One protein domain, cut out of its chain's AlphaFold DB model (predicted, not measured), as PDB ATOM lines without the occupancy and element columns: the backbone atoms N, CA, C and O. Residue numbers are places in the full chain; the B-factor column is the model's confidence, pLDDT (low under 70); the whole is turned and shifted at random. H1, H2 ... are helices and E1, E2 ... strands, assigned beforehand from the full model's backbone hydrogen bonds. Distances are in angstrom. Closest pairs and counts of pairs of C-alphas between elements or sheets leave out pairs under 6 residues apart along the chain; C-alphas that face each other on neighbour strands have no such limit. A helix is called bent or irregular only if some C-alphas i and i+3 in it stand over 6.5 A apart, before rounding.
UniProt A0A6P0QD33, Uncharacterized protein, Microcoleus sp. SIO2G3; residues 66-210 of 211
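Overview. This is residues 66 to 210 of the 211 residues of an uncharacterized protein of Microcoleus sp. SIO2G3 (UniProt A0A6P0QD33). A twisted sheet is built round one long strand, E3, which pairs with E5 and E6 over its first part and then bends away with E4 as a hairpin arm at one end. Helices H2 and H3 cover E3 and E6, and toward the other end a second, two-stranded sheet, the bent hairpin E1 and E2, meets E5. The printed part has 145 residues with six named strands and three named helices, in the order E1 E2 H1 E3 E4 E5 H2 H3 E6; the class is mixed, helices and strands. Both sheets are antiparallel, and the larger is branched at E3. The whole is compact, with a radius of gyration of the C-alphas of 16.3 A and spans of 50 by 39 by 25 A.

Along the chain. Find C-alpha 125 at (36.545, -30.991, 35.246); from there E3 runs through residues 125 to 139, 23.3 A, and bends by 120 degrees at residue 136. Beside it are E4, residues 145 to 150, E5, residues 156 to 159, and E6, residues 196 to 201, which ends at (32.039, -33.250, 33.851). H2 is residues 169 to 180, 16.2 A, and H3 residues 186 to 193. Look for E1 from (51.563, -28.164, 38.709), residues 66 to 77, 25.8 A, bending by 92 degrees at residue 74; E2, residues 80 to 89, 26.7 A, bends by 54 degrees at residue 85, and H1 is residues 90 to 93.

Arrangement. E4 and E5 lie on one side of E3 and E6 on the other side. Look at N 136 and O 148, 3.0 A, for E4; N 126 and O 158, 2.9 A, for E5; N 127 and O 199, 2.9 A, for E6. H2 is on this sheet, over E3 and E6, at a height of 10.9 A. H3, at 9.3 A, is over E3 and only just over E6, with 3 C-alphas falling on it. H2 touches H3 with residues 179 to 180 alone, about perpendicular at 81 degrees; their closest C-alphas, Phe 180 and Gln 189, are 5.4 A apart. H1 only grazes the sheet. In the hairpin E1 and E2, N 68 and O 86 are 2.9 A apart. The closest C-alphas of E2 and E5, Ala 88 and Leu 158, are 6.1 A apart. E1 and E3 are apart. In H2 and H3 every O i to N i+4 pair is within hydrogen-bond range; H1 is too short for one, and its one O i to N i+3 pair is within range.

Size, cuts and confidence. The farthest C-alphas, those of Asn 110 and Thr 134, are 50.9 A apart. The printed part has no cut. The long link, residues 94 to 124, has no named element; its residues 114 to 115 pair with 84 to 85 of E2, parallel. The mean pLDDT of the printed part is 79.3; it is under 70 at 23 residues, among them 180 to 194.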
ATOM      1  N   THR A  66      51.486 -28.819  37.404       91.75
ATOM      2  CA  THR A  66      51.563 -28.164  38.709       91.75
ATOM      3  C   THR A  66      50.604 -28.842  39.676       91.75
ATOM      4  O   THR A  66      49.469 -29.164  39.307       91.75
ATOM      5  N   ASP A  67      51.059 -29.052  40.909       93.19
ATOM      6  CA  ASP A  67      50.209 -29.539  41.987       93.19
ATOM      7  C   ASP A  67      49.219 -28.445  42.409       93.19
ATOM      8  O   ASP A  67      49.591 -27.300  42.657       93.19
ATOM      9  N   VAL A  68      47.946 -28.813  42.478       93.75
ATOM     10  CA  VAL A  68      46.831 -27.959  42.901       93.75
ATOM     11  C   VAL A  68      45.917 -28.764  43.815       93.75
ATOM     12  O   VAL A  68      45.930 -30.000  43.791       93.75
ATOM     13  N   PHE A  69      45.103 -28.087  44.616       93.94
ATOM     14  CA  PHE A  69      44.194 -28.743  45.547       93.94
ATOM     15  C   PHE A  69      42.739 -28.500  45.154       93.94
ATOM     16  O   PHE A  69      42.310 -27.380  44.874       93.94
ATOM     17  N   TYR A  70      42.000 -29.600  45.118       93.00
ATOM     18  CA  TYR A  70      40.604 -29.701  44.741       93.00
ATOM     19  C   TYR A  70      39.764 -29.901  46.000       93.00
ATOM     20  O   TYR A  70      39.989 -30.866  46.736       93.00
ATOM     21  N   ARG A  71      38.794 -29.017  46.243       91.00
ATOM     22  CA  ARG A  71      37.767 -29.240  47.269       91.00
ATOM     23  C   ARG A  71      36.656 -30.088  46.659       91.00
ATOM     24  O   ARG A  71      36.111 -29.722  45.619       91.00
ATOM     25  N   SER A  72      36.358 -31.224  47.280       89.50
ATOM     26  CA  SER A  72      35.298 -32.113  46.813       89.50
ATOM     27  C   SER A  72      33.934 -31.438  46.907       89.50
ATOM     28  O   SER A  72      33.608 -30.765  47.881       89.50
ATOM     29  N   LEU A  73      33.142 -31.615  45.855       86.75
ATOM     30  CA  LEU A  73      31.769 -31.138  45.770       86.75
ATOM     31  C   LEU A  73      30.793 -32.125  46.422       86.75
ATOM     32  O   LEU A  73      29.684 -31.733  46.777       86.75
ATOM     33  N   LEU A  74      31.198 -33.393  46.569       87.06
ATOM     34  CA  LEU A  74      30.348 -34.477  47.069       87.06
ATOM     35  C   LEU A  74      30.747 -34.958  48.466       87.06
ATOM     36  O   LEU A  74      29.880 -35.251  49.279       87.06
ATOM     37  N   ILE A  75      32.046 -35.052  48.741       87.94
ATOM     38  CA  ILE A  75      32.600 -35.650  49.955       87.94
ATOM     39  C   ILE A  75      32.907 -34.557  50.969       87.94
ATOM     40  O   ILE A  75      33.655 -33.613  50.685       87.94
ATOM     41  N   ARG A  76      32.377 -34.725  52.177       85.19
ATOM     42  CA  ARG A  76      32.571 -33.802  53.293       85.19
ATOM     43  C   ARG A  76      33.075 -34.541  54.524       85.19
ATOM     44  O   ARG A  76      32.797 -35.720  54.684       85.19
ATOM     45  N   ASP A  77      33.813 -33.827  55.361       80.50
ATOM     46  CA  ASP A  77      34.149 -34.216  56.727       80.50
ATOM     47  C   ASP A  77      33.423 -33.238  57.660       80.50
ATOM     48  O   ASP A  77      33.767 -32.054  57.753       80.50
ATOM     49  N   GLY A  78      32.301 -33.689  58.223       82.19
ATOM     50  CA  GLY A  78      31.328 -32.807  58.866       82.19
ATOM     51  C   GLY A  78      30.780 -31.757  57.890       82.19
ATOM     52  O   GLY A  78      30.105 -32.080  56.911       82.19
ATOM     53  N   THR A  79      31.055 -30.481  58.159       78.75
ATOM     54  CA  THR A  79      30.615 -29.354  57.318       78.75
ATOM     55  C   THR A  79      31.623 -28.966  56.237       78.75
ATOM     56  O   THR A  79      31.261 -28.234  55.314       78.75
ATOM     57  N   GLU A  80      32.866 -29.449  56.322       81.56
ATOM     58  CA  GLU A  80      33.948 -29.042  55.428       81.56
ATOM     59  C   GLU A  80      34.117 -29.990  54.246       81.56
ATOM     60  O   GLU A  80      34.033 -31.209  54.365       81.56
ATOM     61  N   ALA A  81      34.393 -29.427  53.070       86.69
ATOM     62  CA  ALA A  81      34.691 -30.219  51.885       86.69
ATOM     63  C   ALA A  81      36.042 -30.927  52.030       86.69
ATOM     64  O   ALA A  81      37.058 -30.295  52.340       86.69
ATOM     65  N   ARG A  82      36.087 -32.224  51.712       89.06
ATOM     66  CA  ARG A  82      37.346 -32.971  51.719       89.06
ATOM     67  C   ARG A  82      38.282 -32.443  50.633       89.06
ATOM     68  O   ARG A  82      37.873 -32.231  49.489       89.06
ATOM     69  N   VAL A  83      39.553 -32.251  50.983       91.44
ATOM     70  CA  VAL A  83      40.568 -31.691  50.080       91.44
ATOM     71  C   VAL A  83      41.405 -32.804  49.461       91.44
ATOM     72  O   VAL A  83      41.953 -33.659  50.160       91.44
ATOM     73  N   PHE A  84      41.554 -32.759  48.139       92.75
ATOM     74  CA  PHE A  84      42.387 -33.682  47.383       92.75
ATOM     75  C   PHE A  84      43.510 -32.956  46.648       92.75
ATOM     76  O   PHE A  84      43.292 -31.933  46.004       92.75
ATOM     77  N   LYS A  85      44.711 -33.530  46.673       93.81
ATOM     78  CA  LYS A  85      45.833 -33.104  45.839       93.81
ATOM     79  C   LYS A  85      45.670 -33.674  44.428       93.81
ATOM     80  O   LYS A  85      45.524 -34.886  44.248       93.81
ATOM     81  N   THR A  86      45.707 -32.812  43.420       92.88
ATOM     82  CA  THR A  86      45.635 -33.177  42.000       92.88
ATOM     83  C   THR A  86      46.662 -32.396  41.181       92.88
ATOM     84  O   THR A  86      47.398 -31.568  41.710       92.88
ATOM     85  N   GLN A  87      46.735 -32.687  39.886       91.50
ATOM     86  CA  GLN A  87      47.660 -32.049  38.960       91.50
ATOM     87  C   GLN A  87      46.896 -31.345  37.844       91.50
ATOM     88  O   GLN A  87      46.020 -31.926  37.191       91.50
ATOM     89  N   ALA A  88      47.274 -30.096  37.603       90.00
ATOM     90  CA  ALA A  88      46.832 -29.294  36.475       90.00
ATOM     91  C   ALA A  88      47.979 -29.155  35.467       90.00
ATOM     92  O   ALA A  88      49.131 -28.941  35.841       90.00
ATOM     93  N   ARG A  89      47.686 -29.291  34.170       88.25
ATOM     94  CA  ARG A  89      48.706 -29.104  33.125       88.25
ATOM     95  C   ARG A  89      49.092 -27.632  33.041       88.25
ATOM     96  O   ARG A  89      48.201 -26.786  32.969       88.25
ATOM     97  N   ALA A  90      50.389 -27.342  32.952       86.69
ATOM     98  CA  ALA A  90      50.878 -25.967  32.846       86.69
ATOM     99  C   ALA A  90      50.248 -25.228  31.648       86.69
ATOM    100  O   ALA A  90      49.818 -24.089  31.783       86.69
ATOM    101  N   SER A  91      50.077 -25.909  30.510       82.62
ATOM    102  CA  SER A  91      49.433 -25.349  29.313       82.62
ATOM    103  C   SER A  91      47.944 -25.024  29.471       82.62
ATOM    104  O   SER A  91      47.434 -24.175  28.752       82.62
ATOM    105  N   ALA A  92      47.231 -25.680  30.391       82.56
ATOM    106  CA  ALA A  92      45.857 -25.304  30.718       82.56
ATOM    107  C   ALA A  92      45.840 -24.084  31.654       82.56
ATOM    108  O   ALA A  92      45.012 -23.190  31.484       82.56
ATOM    109  N   LEU A  93      46.800 -24.023  32.586       83.94
ATOM    110  CA  LEU A  93      46.944 -22.934  33.554       83.94
ATOM    111  C   LEU A  93      47.344 -21.589  32.925       83.94
ATOM    112  O   LEU A  93      47.060 -20.544  33.504       83.94
ATOM    113  N   THR A  94      47.953 -21.585  31.733       81.12
ATOM    114  CA  THR A  94      48.223 -20.348  30.968       81.12
ATOM    115  C   THR A  94      46.974 -19.736  30.321       81.12
ATOM    116  O   THR A  94      47.025 -18.594  29.853       81.12
ATOM    117  N   ILE A  95      45.873 -20.490  30.256       76.88
ATOM    118  CA  ILE A  95      44.590 -20.061  29.679       76.88
ATOM    119  C   ILE A  95      43.606 -19.721  30.800       76.88
ATOM    120  O   ILE A  95      42.971 -18.667  30.763       76.88
ATOM    121  N   VAL A  96      43.496 -20.617  31.786       78.56
ATOM    122  CA  VAL A  96      42.621 -20.491  32.954       78.56
ATOM    123  C   VAL A  96      43.460 -20.697  34.204       78.56
ATOM    124  O   VAL A  96      43.978 -21.791  34.419       78.56
ATOM    125  N   SER A  97      43.593 -19.667  35.039       84.81
ATOM    126  CA  SER A  97      44.377 -19.785  36.269       84.81
ATOM    127  C   SER A  97      43.710 -20.734  37.273       84.81
ATOM    128  O   SER A  97      42.499 -20.960  37.238       84.81
ATOM    129  N   ALA A  98      44.491 -21.272  38.215       87.38
ATOM    130  CA  ALA A  98      43.957 -22.128  39.275       87.38
ATOM    131  C   ALA A  98      42.850 -21.418  40.081       87.38
ATOM    132  O   ALA A  98      41.800 -22.007  40.325       87.38
ATOM    133  N   ALA A  99      43.045 -20.134  40.402       84.12
ATOM    134  CA  ALA A  99      42.070 -19.330  41.135       84.12
ATOM    135  C   ALA A  99      40.764 -19.122  40.347       84.12
ATOM    136  O   ALA A  99      39.687 -19.240  40.922       84.12
ATOM    137  N   GLN A 100      40.843 -18.886  39.031       79.06
ATOM    138  CA  GLN A 100      39.657 -18.772  38.168       79.06
ATOM    139  C   GLN A 100      38.858 -20.077  38.086       79.06
ATOM    140  O   GLN A 100      37.643 -20.049  37.930       79.06
ATOM    141  N   ALA A 101      39.527 -21.223  38.215       80.88
ATOM    142  CA  ALA A 101      38.880 -22.528  38.314       80.88
ATOM    143  C   ALA A 101      38.444 -22.889  39.750       80.88
ATOM    144  O   ALA A 101      38.020 -24.020  39.992       80.88
ATOM    145  N   GLY A 102      38.596 -21.964  40.708       84.44
ATOM    146  CA  GLY A 102      38.290 -22.172  42.124       84.44
ATOM    147  C   GLY A 102      39.106 -23.295  42.777       84.44
ATOM    148  O   GLY A 102      38.659 -23.921  43.742       84.44
ATOM    149  N   LEU A 103      40.294 -23.571  42.236       90.19
ATOM    150  CA  LEU A 103      41.280 -24.480  42.808       90.19
ATOM    151  C   LEU A 103      42.182 -23.732  43.787       90.19
ATOM    152  O   LEU A 103      42.512 -22.562  43.587       90.19
ATOM    153  N   LEU A 104      42.653 -24.439  44.810       90.56
ATOM    154  CA  LEU A 104      43.618 -23.887  45.753       90.56
ATOM    155  C   LEU A 104      45.041 -24.177  45.269       90.56
ATOM    156  O   LEU A 104      45.348 -25.276  44.805       90.56
ATOM    157  N   THR A 105      45.928 -23.200  45.408       90.94
ATOM    158  CA  THR A 105      47.362 -23.344  45.105       90.94
ATOM    159  C   THR A 105      48.169 -23.846  46.303       90.94
ATOM    160  O   THR A 105      49.298 -24.296  46.138       90.94
ATOM    161  N   ALA A 106      47.576 -23.815  47.497       90.62
ATOM    162  CA  ALA A 106      48.134 -24.334  48.737       90.62
ATOM    163  C   ALA A 106      47.079 -25.158  49.489       90.62
ATOM    164  O   ALA A 106      45.875 -24.951  49.322       90.62
ATOM    165  N   ALA A 107      47.537 -26.094  50.317       87.56
ATOM    166  CA  ALA A 107      46.663 -26.837  51.213       87.56
ATOM    167  C   ALA A 107      46.093 -25.892  52.290       87.56
ATOM    168  O   ALA A 107      46.862 -25.109  52.855       87.56
ATOM    169  N   PRO A 108      44.787 -25.951  52.606       84.38
ATOM    170  CA  PRO A 108      44.234 -25.232  53.749       84.38
ATOM    171  C   PRO A 108      44.914 -25.637  55.061       84.38
ATOM    172  O   PRO A 108      45.264 -26.807  55.253       84.38
ATOM    173  N   ALA A 109      45.055 -24.683  55.984       81.31
ATOM    174  CA  ALA A 109      45.568 -24.960  57.322       81.31
ATOM    175  C   ALA A 109      44.737 -26.058  58.006       81.31
ATOM    176  O   ALA A 109      43.521 -26.117  57.836       81.31
ATOM    177  N   ASN A 110      45.398 -26.930  58.772       81.88
ATOM    178  CA  ASN A 110      44.782 -28.056  59.491       81.88
ATOM    179  C   ASN A 110      44.077 -29.102  58.608       81.88
ATOM    180  O   ASN A 110      43.319 -29.922  59.116       81.88
ATOM    181  N   THR A 111      44.342 -29.116  57.299       79.81
ATOM    182  CA  THR A 111      43.885 -30.190  56.411       79.81
ATOM    183  C   THR A 111      45.067 -31.006  55.911       79.81
ATOM    184  O   THR A 111      46.138 -30.465  55.638       79.81
ATOM    185  N   THR A 112      44.864 -32.314  55.755       85.75
ATOM    186  CA  THR A 112      45.845 -33.224  55.146       85.75
ATOM    187  C   THR A 112      45.306 -33.686  53.795       85.75
ATOM    188  O   THR A 112      44.518 -34.639  53.749       85.75
ATOM    189  N   PRO A 113      45.675 -33.021  52.680       88.19
ATOM    190  CA  PRO A 113      45.122 -33.344  51.377       88.19
ATOM    191  C   PRO A 113      45.506 -34.753  50.949       88.19
ATOM    192  O   PRO A 113      46.685 -35.105  50.893       88.19
ATOM    193  N   GLN A 114      44.507 -35.547  50.585       89.31
ATOM    194  CA  GLN A 114      44.738 -36.895  50.078       89.31
ATOM    195  C   GLN A 114      45.047 -36.844  48.579       89.31
ATOM    196  O   GLN A 114      44.459 -36.030  47.863       89.31
ATOM    197  N   PRO A 115      45.937 -37.691  48.041       91.19
ATOM    198  CA  PRO A 115      46.123 -37.764  46.600       91.19
ATOM    199  C   PRO A 115      44.813 -38.195  45.931       91.19
ATOM    200  O   PRO A 115      44.186 -39.176  46.323       91.19
ATOM    201  N   ILE A 116      44.392 -37.477  44.887       90.69
ATOM    202  CA  ILE A 116      43.178 -37.849  44.146       90.69
ATOM    203  C   ILE A 116      43.375 -39.135  43.335       90.69
ATOM    204  O   ILE A 116      42.438 -39.864  43.024       90.69
ATOM    205  N   ARG A 117      44.623 -39.423  42.953       87.81
ATOM    206  CA  ARG A 117      44.961 -40.662  42.261       87.81
ATOM    207  C   ARG A 117      44.891 -41.805  43.270       87.81
ATOM    208  O   ARG A 117      45.617 -41.793  44.252       87.81
ATOM    209  N   GLY A 118      44.049 -42.795  42.988       85.44
ATOM    210  CA  GLY A 118      43.855 -43.958  43.859       85.44
ATOM    211  C   GLY A 118      42.736 -43.800  44.892       85.44
ATOM    212  O   GLY A 118      42.327 -44.802  45.459       85.44
ATOM    213  N   SER A 119      42.164 -42.603  45.077       86.38
ATOM    214  CA  SER A 119      41.050 -42.394  46.018       86.38
ATOM    215  C   SER A 119      39.688 -42.875  45.499       86.38
ATOM    216  O   SER A 119      38.699 -42.848  46.223       86.38
ATOM    217  N   GLY A 120      39.597 -43.251  44.219       86.06
ATOM    218  CA  GLY A 120      38.330 -43.549  43.542       86.06
ATOM    219  C   GLY A 120      37.520 -42.306  43.149       86.06
ATOM    220  O   GLY A 120      36.577 -42.422  42.366       86.06
ATOM    221  N   VAL A 121      37.911 -41.116  43.616       89.44
ATOM    222  CA  VAL A 121      37.264 -39.843  43.284       89.44
ATOM    223  C   VAL A 121      37.728 -39.352  41.917       89.44
ATOM    224  O   VAL A 121      38.922 -39.268  41.622       89.44
ATOM    225  N   LYS A 122      36.771 -38.990  41.067       92.06
ATOM    226  CA  LYS A 122      37.000 -38.294  39.802       92.06
ATOM    227  C   LYS A 122      36.549 -36.850  39.994       92.06
ATOM    228  O   LYS A 122      35.349 -36.660  40.161       92.06
ATOM    229  N   PRO A 123      37.459 -35.861  39.985       91.44
ATOM    230  CA  PRO A 123      37.095 -34.477  40.265       91.44
ATOM    231  C   PRO A 123      36.185 -33.928  39.173       91.44
ATOM    232  O   PRO A 123      36.245 -34.388  38.026       91.44
ATOM    233  N   SER A 124      35.425 -32.888  39.507       89.75
ATOM    234  CA  SER A 124      34.795 -32.061  38.487       89.75
ATOM    235  C   SER A 124      35.862 -31.471  37.566       89.75
ATOM    236  O   SER A 124      36.901 -30.987  38.022       89.75
ATOM    237  N   ARG A 125      35.631 -31.529  36.256       88.38
ATOM    238  CA  ARG A 125      36.545 -30.991  35.246       88.38
ATOM    239  C   ARG A 125      35.790 -30.198  34.211       88.38
ATOM    240  O   ARG A 125      34.749 -30.621  33.714       88.38
ATOM    241  N   ILE A 126      36.403 -29.099  33.821       83.25
ATOM    242  CA  ILE A 126      36.010 -28.344  32.652       83.25
ATOM    243  C   ILE A 126      36.906 -28.745  31.487       83.25
ATOM    244  O   ILE A 126      38.119 -28.923  31.629       83.25
ATOM    245  N   HIS A 127      36.281 -28.973  30.345       85.94
ATOM    246  CA  HIS A 127      36.931 -29.360  29.107       85.94
ATOM    247  C   HIS A 127      36.564 -28.342  28.054       85.94
ATOM    248  O   HIS A 127      35.387 -28.015  27.903       85.94
ATOM    249  N   TRP A 128      37.552 -27.882  27.302       82.06
ATOM    250  CA  TRP A 128      37.311 -26.951  26.217       82.06
ATOM    251  C   TRP A 128      38.261 -27.190  25.063       82.06
ATOM    252  O   TRP A 128      39.381 -27.678  25.228       82.06
ATOM    253  N   TYR A 129      37.780 -26.864  23.874       81.50
ATOM    254  CA  TYR A 129      38.552 -26.947  22.654       81.50
ATOM    255  C   TYR A 129      37.932 -26.087  21.563       81.50
ATOM    256  O   TYR A 129      36.726 -25.825  21.554       81.50
ATOM    257  N   ARG A 130      38.756 -25.708  20.588       79.88
ATOM    258  CA  ARG A 130      38.268 -25.123  19.346       79.88
ATOM    259  C   ARG A 130      37.866 -26.244  18.401       79.88
ATOM    260  O   ARG A 130      38.693 -27.093  18.076       79.88
ATOM    261  N   GLY A 131      36.611 -26.278  17.968       78.56
ATOM    262  CA  GLY A 131      36.129 -27.288  17.032       78.56
ATOM    263  C   GLY A 131      36.812 -27.168  15.669       78.56
ATOM    264  O   GLY A 131      36.919 -26.072  15.114       78.56
ATOM    265  N   ALA A 132      37.250 -28.291  15.106       79.75
ATOM    266  CA  ALA A 132      37.739 -28.342  13.733       79.75
ATOM    267  C   ALA A 132      36.556 -28.421  12.755       79.75
ATOM    268  O   ALA A 132      35.548 -29.064  13.045       79.75
ATOM    269  N   ALA A 133      36.668 -27.759  11.601       74.62
ATOM    270  CA  ALA A 133      35.650 -27.839  10.549       74.62
ATOM    271  C   ALA A 133      35.631 -29.222   9.870       74.62
ATOM    272  O   ALA A 133      34.583 -29.688   9.433       74.62
ATOM    273  N   THR A 134      36.788 -29.882   9.824       74.88
ATOM    274  CA  THR A 134      36.993 -31.237   9.312       74.88
ATOM    275  C   THR A 134      37.590 -32.110  10.409       74.88
ATOM    276  O   THR A 134      38.428 -31.659  11.191       74.88
ATOM    277  N   ALA A 135      37.145 -33.366  10.493       75.81
ATOM    278  CA  ALA A 135      37.741 -34.315  11.421       75.81
ATOM    279  C   ALA A 135      39.175 -34.633  10.974       75.81
ATOM    280  O   ALA A 135      39.401 -34.975   9.814       75.81
ATOM    281  N   THR A 136      40.135 -34.535  11.887       74.69
ATOM    282  CA  THR A 136      41.533 -34.916  11.643       74.69
ATOM    283  C   THR A 136      41.862 -36.184  12.416       74.69
ATOM    284  O   THR A 136      41.183 -36.527  13.384       74.69
ATOM    285  N   ARG A 137      42.875 -36.942  11.988       72.00
ATOM    286  CA  ARG A 137      43.327 -38.108  12.751       72.00
ATOM    287  C   ARG A 137      44.374 -37.635  13.732       72.00
ATOM    288  O   ARG A 137      45.394 -37.107  13.312       72.00
ATOM    289  N   GLU A 138      44.139 -37.859  15.014       75.06
ATOM    290  CA  GLU A 138      45.216 -37.777  15.988       75.06
ATOM    291  C   GLU A 138      45.633 -39.198  16.344       75.06
ATOM    292  O   GLU A 138      44.815 -40.125  16.421       75.06
ATOM    293  N   ARG A 139      46.936 -39.382  16.504       70.62
ATOM    294  CA  ARG A 139      47.478 -40.588  17.102       70.62
ATOM    295  C   ARG A 139      48.029 -40.212  18.449       70.62
ATOM    296  O   ARG A 139      48.750 -39.227  18.574       70.62
ATOM    297  N   SER A 140      47.724 -41.027  19.450       69.19
ATOM    298  CA  SER A 140      48.511 -40.974  20.658       69.19
ATOM    299  C   SER A 140      49.916 -41.362  20.272       69.19
ATOM    300  O   SER A 140      50.175 -42.183  19.389       69.19
ATOM    301  N   ALA A 141      50.816 -40.843  21.069       60.22
ATOM    302  CA  ALA A 141      52.150 -41.356  21.207       60.22
ATOM    303  C   ALA A 141      52.270 -42.875  21.373       60.22
ATOM    304  O   ALA A 141      53.353 -43.411  21.225       60.22
ATOM    305  N   TRP A 142      51.191 -43.561  21.756       61.03
ATOM    306  CA  TRP A 142      51.174 -44.992  22.056       61.03
ATOM    307  C   TRP A 142      50.599 -45.789  20.869       61.03
ATOM    308  O   TRP A 142      50.141 -46.915  21.027       61.03
ATOM    309  N   GLY A 143      50.539 -45.179  19.679       60.62
ATOM    310  CA  GLY A 143      50.090 -45.808  18.433       60.62
ATOM    311  C   GLY A 143      48.570 -45.908  18.259       60.62
ATOM    312  O   GLY A 143      48.099 -46.209  17.158       60.62
ATOM    313  N   THR A 144      47.776 -45.608  19.293       70.44
ATOM    314  CA  THR A 144      46.310 -45.573  19.203       70.44
ATOM    315  C   THR A 144      45.871 -44.388  18.356       70.44
ATOM    316  O   THR A 144      46.287 -43.265  18.603       70.44
ATOM    317  N   SER A 145      44.998 -44.607  17.375       72.50
ATOM    318  CA  SER A 145      44.454 -43.517  16.563       72.50
ATOM    319  C   SER A 145      42.991 -43.248  16.873       72.50
ATOM    320  O   SER A 145      42.217 -44.202  16.947       72.50
ATOM    321  N   TRP A 146      42.595 -41.982  16.920       76.06
ATOM    322  CA  TRP A 146      41.193 -41.575  16.994       76.06
ATOM    323  C   TRP A 146      40.903 -40.435  16.023       76.06
ATOM    324  O   TRP A 146      41.789 -39.677  15.619       76.06
ATOM    325  N   SER A 147      39.636 -40.318  15.637       80.88
ATOM    326  CA  SER A 147      39.143 -39.130  14.950       80.88
ATOM    327  C   SER A 147      39.019 -37.995  15.961       80.88
ATOM    328  O   SER A 147      38.338 -38.116  16.980       80.88
ATOM    329  N   LYS A 148      39.676 -36.884  15.661       81.75
ATOM    330  CA  LYS A 148      39.638 -35.641  16.410       81.75
ATOM    331  C   LYS A 148      38.698 -34.659  15.712       81.75
ATOM    332  O   LYS A 148      38.759 -34.476  14.502       81.75
ATOM    333  N   TYR A 149      37.867 -33.987  16.504       81.38
ATOM    334  CA  TYR A 149      36.941 -32.935  16.057       81.38
ATOM    335  C   TYR A 149      37.334 -31.553  16.599       81.38
ATOM    336  O   TYR A 149      36.508 -30.647  16.686       81.38
ATOM    337  N   TYR A 150      38.595 -31.395  16.996       82.88
ATOM    338  CA  TYR A 150      39.150 -30.165  17.546       82.88
ATOM    339  C   TYR A 150      40.450 -29.768  16.845       82.88
ATOM    340  O   TYR A 150      41.131 -30.602  16.256       82.88
ATOM    341  N   GLN A 151      40.797 -28.484  16.876       80.56
ATOM    342  CA  GLN A 151      42.076 -28.005  16.357       80.56
ATOM    343  C   GLN A 151      43.215 -28.430  17.290       80.56
ATOM    344  O   GLN A 151      43.082 -28.380  18.515       80.56
ATOM    345  N   GLU A 152      44.339 -28.862  16.724       75.38
ATOM    346  CA  GLU A 152      45.500 -29.295  17.504       75.38
ATOM    347  C   GLU A 152      46.011 -28.195  18.440       75.38
ATOM    348  O   GLU A 152      45.929 -27.012  18.124       75.38
ATOM    349  N   GLY A 153      46.470 -28.582  19.632       74.06
ATOM    350  CA  GLY A 153      46.927 -27.635  20.654       74.06
ATOM    351  C   GLY A 153      45.821 -26.823  21.340       74.06
ATOM    352  O   GLY A 153      46.109 -26.123  22.304       74.06
ATOM    353  N   THR A 154      44.558 -26.934  20.908       76.50
ATOM    354  CA  THR A 154      43.449 -26.158  21.502       76.50
ATOM    355  C   THR A 154      42.666 -26.910  22.572       76.50
ATOM    356  O   THR A 154      41.919 -26.287  23.323       76.50
ATOM    357  N   HIS A 155      42.813 -28.236  22.650       82.00
ATOM    358  CA  HIS A 155      42.124 -29.040  23.654       82.00
ATOM    359  C   HIS A 155      42.831 -28.962  25.005       82.00
ATOM    360  O   HIS A 155      43.962 -29.429  25.164       82.00
ATOM    361  N   ALA A 156      42.115 -28.453  25.999       83.25
ATOM    362  CA  ALA A 156      42.573 -28.395  27.372       83.25
ATOM    363  C   ALA A 156      41.485 -28.868  28.344       83.25
ATOM    364  O   ALA A 156      40.290 -28.917  28.045       83.25
ATOM    365  N   SER A 157      41.945 -29.297  29.516       86.69
ATOM    366  CA  SER A 157      41.095 -29.725  30.617       86.69
ATOM    367  C   SER A 157      41.730 -29.307  31.928       86.69
ATOM    368  O   SER A 157      42.937 -29.490  32.125       86.69
ATOM    369  N   LEU A 158      40.902 -28.806  32.834       87.56
ATOM    370  CA  LEU A 158      41.314 -28.375  34.159       87.56
ATOM    371  C   LEU A 158      40.292 -28.875  35.189       87.56
ATOM    372  O   LEU A 158      39.090 -28.839  34.906       87.56
ATOM    373  N   PRO A 159      40.727 -29.390  36.353       89.56
ATOM    374  CA  PRO A 159      39.824 -29.569  37.482       89.56
ATOM    375  C   PRO A 159      39.191 -28.230  37.864       89.56
ATOM    376  O   PRO A 159      39.810 -27.189  37.679       89.56
ATOM    377  N   PHE A 160      37.980 -28.244  38.397       86.62
ATOM    378  CA  PHE A 160      37.358 -27.024  38.905       86.62
ATOM    379  C   PHE A 160      36.623 -27.328  40.210       86.62
ATOM    380  O   PHE A 160      35.997 -28.380  40.318       86.62
ATOM    381  N   SER A 161      36.721 -26.437  41.191       87.56
ATOM    382  CA  SER A 161      36.062 -26.562  42.498       87.56
ATOM    383  C   SER A 161      35.649 -25.192  43.038       87.56
ATOM    384  O   SER A 161      35.786 -24.191  42.341       87.56
ATOM    385  N   ARG A 162      35.167 -25.126  44.287       77.75
ATOM    386  CA  ARG A 162      35.003 -23.862  45.022       77.75
ATOM    387  C   ARG A 162      36.181 -23.660  45.964       77.75
ATOM    388  O   ARG A 162      36.476 -24.558  46.752       77.75
ATOM    389  N   GLY A 163      36.801 -22.481  45.947       72.19
ATOM    390  CA  GLY A 163      37.879 -22.152  46.886       72.19
ATOM    391  C   GLY A 163      37.405 -22.131  48.346       72.19
ATOM    392  O   GLY A 163      38.117 -22.583  49.235       72.19
ATOM    393  N   THR A 164      36.168 -21.687  48.586       72.06
ATOM    394  CA  THR A 164      35.538 -21.558  49.913       72.06
ATOM    395  C   THR A 164      34.055 -21.937  49.843       72.06
ATOM    396  O   THR A 164      33.473 -21.903  48.767       72.06
ATOM    397  N   GLY A 165      33.430 -22.335  50.957       71.06
ATOM    398  CA  GLY A 165      31.982 -22.608  51.011       71.06
ATOM    399  C   GLY A 165      31.501 -23.859  50.252       71.06
ATOM    400  O   GLY A 165      32.312 -24.689  49.828       71.06
ATOM    401  N   VAL A 166      30.172 -23.997  50.134       71.12
ATOM    402  CA  VAL A 166      29.449 -25.086  49.441       71.12
ATOM    403  C   VAL A 166      29.286 -24.744  47.967       71.12
ATOM    404  O   VAL A 166      28.921 -23.626  47.669       71.12
ATOM    405  N   PHE A 167      29.502 -25.676  47.045       74.50
ATOM    406  CA  PHE A 167      29.289 -25.412  45.619       74.50
ATOM    407  C   PHE A 167      27.814 -25.548  45.218       74.50
ATOM    408  O   PHE A 167      27.224 -26.609  45.436       74.50
ATOM    409  N   ASP A 168      27.239 -24.508  44.618       76.06
ATOM    410  CA  ASP A 168      25.848 -24.467  44.163       76.06
ATOM    411  C   ASP A 168      25.704 -24.204  42.646       76.06
ATOM    412  O   ASP A 168      26.670 -24.147  41.880       76.06
ATOM    413  N   ALA A 169      24.456 -24.120  42.173       74.19
ATOM    414  CA  ALA A 169      24.162 -23.901  40.758       74.19
ATOM    415  C   ALA A 169      24.527 -22.484  40.275       74.19
ATOM    416  O   ALA A 169      24.851 -22.319  39.098       74.19
ATOM    417  N   ALA A 170      24.481 -21.477  41.150       77.12
ATOM    418  CA  ALA A 170      24.863 -20.113  40.801       77.12
ATOM    419  C   ALA A 170      26.378 -20.026  40.596       77.12
ATOM    420  O   ALA A 170      26.816 -19.472  39.588       77.12
ATOM    421  N   ASP A 171      27.159 -20.689  41.454       74.31
ATOM    422  CA  ASP A 171      28.615 -20.792  41.309       74.31
ATOM    423  C   ASP A 171      29.015 -21.432  39.976       74.31
ATOM    424  O   ASP A 171      29.990 -21.030  39.345       74.31
ATOM    425  N   LEU A 172      28.265 -22.441  39.525       75.50
ATOM    426  CA  LEU A 172      28.494 -23.078  38.229       75.50
ATOM    427  C   LEU A 172      28.294 -22.100  37.076       75.50
ATOM    428  O   LEU A 172      29.107 -22.068  36.151       75.50
ATOM    429  N   VAL A 173      27.205 -21.334  37.114       75.94
ATOM    430  CA  VAL A 173      26.889 -20.342  36.084       75.94
ATOM    431  C   VAL A 173      27.926 -19.224  36.099       75.94
ATOM    432  O   VAL A 173      28.406 -18.833  35.037       75.94
ATOM    433  N   GLU A 174      28.322 -18.749  37.277       75.31
ATOM    434  CA  GLU A 174      29.359 -17.733  37.442       75.31
ATOM    435  C   GLU A 174      30.715 -18.229  36.927       75.31
ATOM    436  O   GLU A 174      31.328 -17.564  36.093       75.31
ATOM    437  N   ALA A 175      31.148 -19.430  37.325       72.81
ATOM    438  CA  ALA A 175      32.388 -20.035  36.846       72.81
ATOM    439  C   ALA A 175      32.356 -20.256  35.327       72.81
ATOM    440  O   ALA A 175      33.324 -19.960  34.628       72.81
ATOM    441  N   PHE A 176      31.234 -20.731  34.778       74.00
ATOM    442  CA  PHE A 176      31.090 -20.908  33.337       74.00
ATOM    443  C   PHE A 176      31.140 -19.567  32.593       74.00
ATOM    444  O   PHE A 176      31.850 -19.454  31.594       74.00
ATOM    445  N   ASN A 177      30.446 -18.538  33.080       73.88
ATOM    446  CA  ASN A 177      30.424 -17.214  32.458       73.88
ATOM    447  C   ASN A 177      31.763 -16.476  32.595       73.88
ATOM    448  O   ASN A 177      32.198 -15.828  31.645       73.88
ATOM    449  N   GLY A 178      32.452 -16.614  33.727       69.38
ATOM    450  CA  GLY A 178      33.789 -16.057  33.934       69.38
ATOM    451  C   GLY A 178      34.853 -16.695  33.035       69.38
ATOM    452  O   GLY A 178      35.868 -16.069  32.729       69.38
ATOM    453  N   LEU A 179      34.624 -17.925  32.570       70.25
ATOM    454  CA  LEU A 179      35.534 -18.622  31.663       70.25
ATOM    455  C   LEU A 179      35.138 -18.447  30.193       70.25
ATOM    456  O   LEU A 179      35.990 -18.144  29.367       70.25
ATOM    457  N   PHE A 180      33.862 -18.606  29.852       69.44
ATOM    458  CA  PHE A 180      33.405 -18.690  28.459       69.44
ATOM    459  C   PHE A 180      32.302 -17.695  28.090       69.44
ATOM    460  O   PHE A 180      31.876 -17.664  26.934       69.44
ATOM    461  N   GLY A 181      31.820 -16.900  29.045       64.56
ATOM    462  CA  GLY A 181      30.842 -15.846  28.801       64.56
ATOM    463  C   GLY A 181      31.463 -14.615  28.139       64.56
ATOM    464  O   GLY A 181      32.680 -14.506  27.975       64.56
ATOM    465  N   ALA A 182      30.612 -13.650  27.785       61.94
ATOM    466  CA  ALA A 182      31.003 -12.424  27.078       61.94
ATOM    467  C   ALA A 182      32.023 -11.544  27.831       61.94
ATOM    468  O   ALA A 182      32.638 -10.672  27.227       61.94
ATOM    469  N   THR A 183      32.199 -11.767  29.137       60.78
ATOM    470  CA  THR A 183      33.112 -11.029  30.026       60.78
ATOM    471  C   THR A 183      34.279 -11.878  30.544       60.78
ATOM    472  O   THR A 183      35.064 -11.392  31.354       60.78
ATOM    473  N   GLY A 184      34.430 -13.129  30.083       62.53
ATOM    474  CA  GLY A 184      35.511 -14.020  30.529       62.53
ATOM    475  C   GLY A 184      36.917 -13.589  30.086       62.53
ATOM    476  O   GLY A 184      37.082 -12.573  29.417       62.53
ATOM    477  N   SER A 185      37.969 -14.346  30.428       64.44
ATOM    478  CA  SER A 185      39.338 -13.983  30.002       64.44
ATOM    479  C   SER A 185      39.439 -13.930  28.468       64.44
ATOM    480  O   SER A 185      38.932 -14.818  27.790       64.44
ATOM    481  N   VAL A 186      40.110 -12.926  27.886       58.44
ATOM    482  CA  VAL A 186      40.186 -12.722  26.415       58.44
ATOM    483  C   VAL A 186      40.622 -13.992  25.658       58.44
ATOM    484  O   VAL A 186      40.144 -14.277  24.559       58.44
ATOM    485  N   ARG A 187      41.491 -14.817  26.260       58.06
ATOM    486  CA  ARG A 187      41.937 -16.098  25.680       58.06
ATOM    487  C   ARG A 187      40.894 -17.215  25.791       58.06
ATOM    488  O   ARG A 187      40.793 -18.030  24.878       58.06
ATOM    489  N   ALA A 188      40.105 -17.255  26.862       58.53
ATOM    490  CA  ALA A 188      39.009 -18.209  27.015       58.53
ATOM    491  C   ALA A 188      37.751 -17.782  26.221       58.53
ATOM    492  O   ALA A 188      37.072 -18.631  25.642       58.53
ATOM    493  N   GLN A 189      37.534 -16.474  26.030       56.72
ATOM    494  CA  GLN A 189      36.572 -15.914  25.073       56.72
ATOM    495  C   GLN A 189      36.909 -16.287  23.622       56.72
ATOM    496  O   GLN A 189      36.018 -16.649  22.853       56.72
ATOM    497  N   ALA A 190      38.190 -16.259  23.229       55.50
ATOM    498  CA  ALA A 190      38.619 -16.691  21.892       55.50
ATOM    499  C   ALA A 190      38.282 -18.172  21.628       55.50
ATOM    500  O   ALA A 190      37.887 -18.547  20.522       55.50
ATOM    501  N   LEU A 191      38.371 -19.009  22.668       59.03
ATOM    502  CA  LEU A 191      37.956 -20.408  22.617       59.03
ATOM    503  C   LEU A 191      36.435 -20.572  22.573       59.03
ATOM    504  O   LEU A 191      35.991 -21.547  21.987       59.03
ATOM    505  N   GLY A 192      35.648 -19.644  23.131       53.78
ATOM    506  CA  GLY A 192      34.179 -19.637  23.060       53.78
ATOM    507  C   GLY A 192      33.597 -19.086  21.747       53.78
ATOM    508  O   GLY A 192      32.537 -19.528  21.311       53.78
ATOM    509  N   THR A 193      34.297 -18.170  21.071       53.88
ATOM    510  CA  THR A 193      33.788 -17.422  19.899       53.88
ATOM    511  C   THR A 193      34.023 -18.102  18.543       53.88
ATOM    512  O   THR A 193      33.276 -17.859  17.598       53.88
ATOM    513  N   GLN A 194      35.013 -18.994  18.413       59.38
ATOM    514  CA  GLN A 194      35.358 -19.646  17.138       59.38
ATOM    515  C   GLN A 194      35.039 -21.149  17.149       59.38
ATOM    516  O   GLN A 194      35.925 -21.958  17.400       59.38
ATOM    517  N   ASN A 195      33.789 -21.553  16.876       70.50
ATOM    518  CA  ASN A 195      33.347 -22.967  16.940       70.50
ATOM    519  C   ASN A 195      33.808 -23.678  18.233       70.50
ATOM    520  O   ASN A 195      34.160 -24.861  18.236       70.50
ATOM    521  N   GLY A 196      33.861 -22.910  19.319       73.88
ATOM    522  CA  GLY A 196      34.236 -23.369  20.637       73.88
ATOM    523  C   GLY A 196      33.302 -24.438  21.136       73.88
ATOM    524  O   GLY A 196      32.085 -24.334  20.975       73.88
ATOM    525  N   ARG A 197      33.852 -25.466  21.769       77.94
ATOM    526  CA  ARG A 197      33.053 -26.408  22.545       77.94
ATOM    527  C   ARG A 197      33.634 -26.469  23.940       77.94
ATOM    528  O   ARG A 197      34.819 -26.745  24.106       77.94
ATOM    529  N   ALA A 198      32.775 -26.237  24.922       78.19
ATOM    530  CA  ALA A 198      33.074 -26.440  26.323       78.19
ATOM    531  C   ALA A 198      32.043 -27.395  26.921       78.19
ATOM    532  O   ALA A 198      30.867 -27.357  26.562       78.19
ATOM    533  N   HIS A 199      32.487 -28.270  27.814       81.19
ATOM    534  CA  HIS A 199      31.596 -29.080  28.632       81.19
ATOM    535  C   HIS A 199      32.199 -29.281  30.015       81.19
ATOM    536  O   HIS A 199      33.418 -29.250  30.199       81.19
ATOM    537  N   ILE A 200      31.321 -29.502  30.982       82.88
ATOM    538  CA  ILE A 200      31.690 -29.775  32.362       82.88
ATOM    539  C   ILE A 200      31.337 -31.227  32.649       82.88
ATOM    540  O   ILE A 200      30.243 -31.691  32.334       82.88
ATOM    541  N   THR A 201      32.286 -31.951  33.229       88.69
ATOM    542  CA  THR A 201      32.039 -33.250  33.851       88.69
ATOM    543  C   THR A 201      32.022 -33.028  35.349       88.69
ATOM    544  O   THR A 201      33.009 -32.536  35.891       88.69
ATOM    545  N   PHE A 202      30.923 -33.376  36.009       88.19
ATOM    546  CA  PHE A 202      30.824 -33.274  37.461       88.19
ATOM    547  C   PHE A 202      31.550 -34.410  38.171       88.19
ATOM    548  O   PHE A 202      31.804 -35.475  37.596       88.19
ATOM    549  N   GLU A 203      31.877 -34.150  39.433       90.25
ATOM    550  CA  GLU A 203      32.530 -35.098  40.317       90.25
ATOM    551  C   GLU A 203      31.794 -36.439  40.353       90.25
ATOM    552  O   GLU A 203      30.565 -36.513  40.362       90.25
ATOM    553  N   ARG A 204      32.571 -37.522  40.399       91.25
ATOM    554  CA  ARG A 204      32.067 -38.868  40.672       91.25
ATOM    555  C   ARG A 204      32.903 -39.484  41.778       91.25
ATOM    556  O   ARG A 204      34.120 -39.568  41.641       91.25
ATOM    557  N   ALA A 205      32.253 -39.969  42.822       88.00
ATOM    558  CA  ALA A 205      32.894 -40.645  43.943       88.00
ATOM    559  C   ALA A 205      32.192 -41.983  44.230       88.00
ATOM    560  O   ALA A 205      30.981 -42.078  43.999       88.00
ATOM    561  N   PRO A 206      32.915 -43.016  44.705       82.56
ATOM    562  CA  PRO A 206      32.284 -44.239  45.183       82.56
ATOM    563  C   PRO A 206      31.407 -43.922  46.396       82.56
ATOM    564  O   PRO A 206      31.735 -43.043  47.189       82.56
ATOM    565  N   PHE A 207      30.304 -44.653  46.548       69.94
ATOM    566  CA  PHE A 207      29.355 -44.440  47.643       69.94
ATOM    567  C   PHE A 207      30.028 -44.537  49.023       69.94
ATOM    568  O   PHE A 207      29.770 -43.723  49.897       69.94
ATOM    569  N   SER A 208      30.989 -45.455  49.172       72.38
ATOM    570  CA  SER A 208      31.788 -45.633  50.393       72.38
ATOM    571  C   SER A 208      32.695 -44.453  50.750       72.38
ATOM    572  O   SER A 208      33.270 -44.448  51.831       72.38
ATOM    573  N   ALA A 209      32.876 -43.486  49.849       65.12
ATOM    574  CA  ALA A 209      33.657 -42.280  50.106       65.12
ATOM    575  C   ALA A 209      32.783 -41.053  50.411       65.12
ATOM    576  O   ALA A 209      33.353 -39.991  50.627       65.12
ATOM    577  N   GLN A 210      31.447 -41.166  50.370       59.22
ATOM    578  CA  GLN A 210      30.508 -40.042  50.560       59.22
ATOM    579  C   GLN A 210      30.085 -39.822  52.023       59.22
ATOM    580  O   GLN A 210      29.415 -38.833  52.310       59.22
TER     581      GLN A 210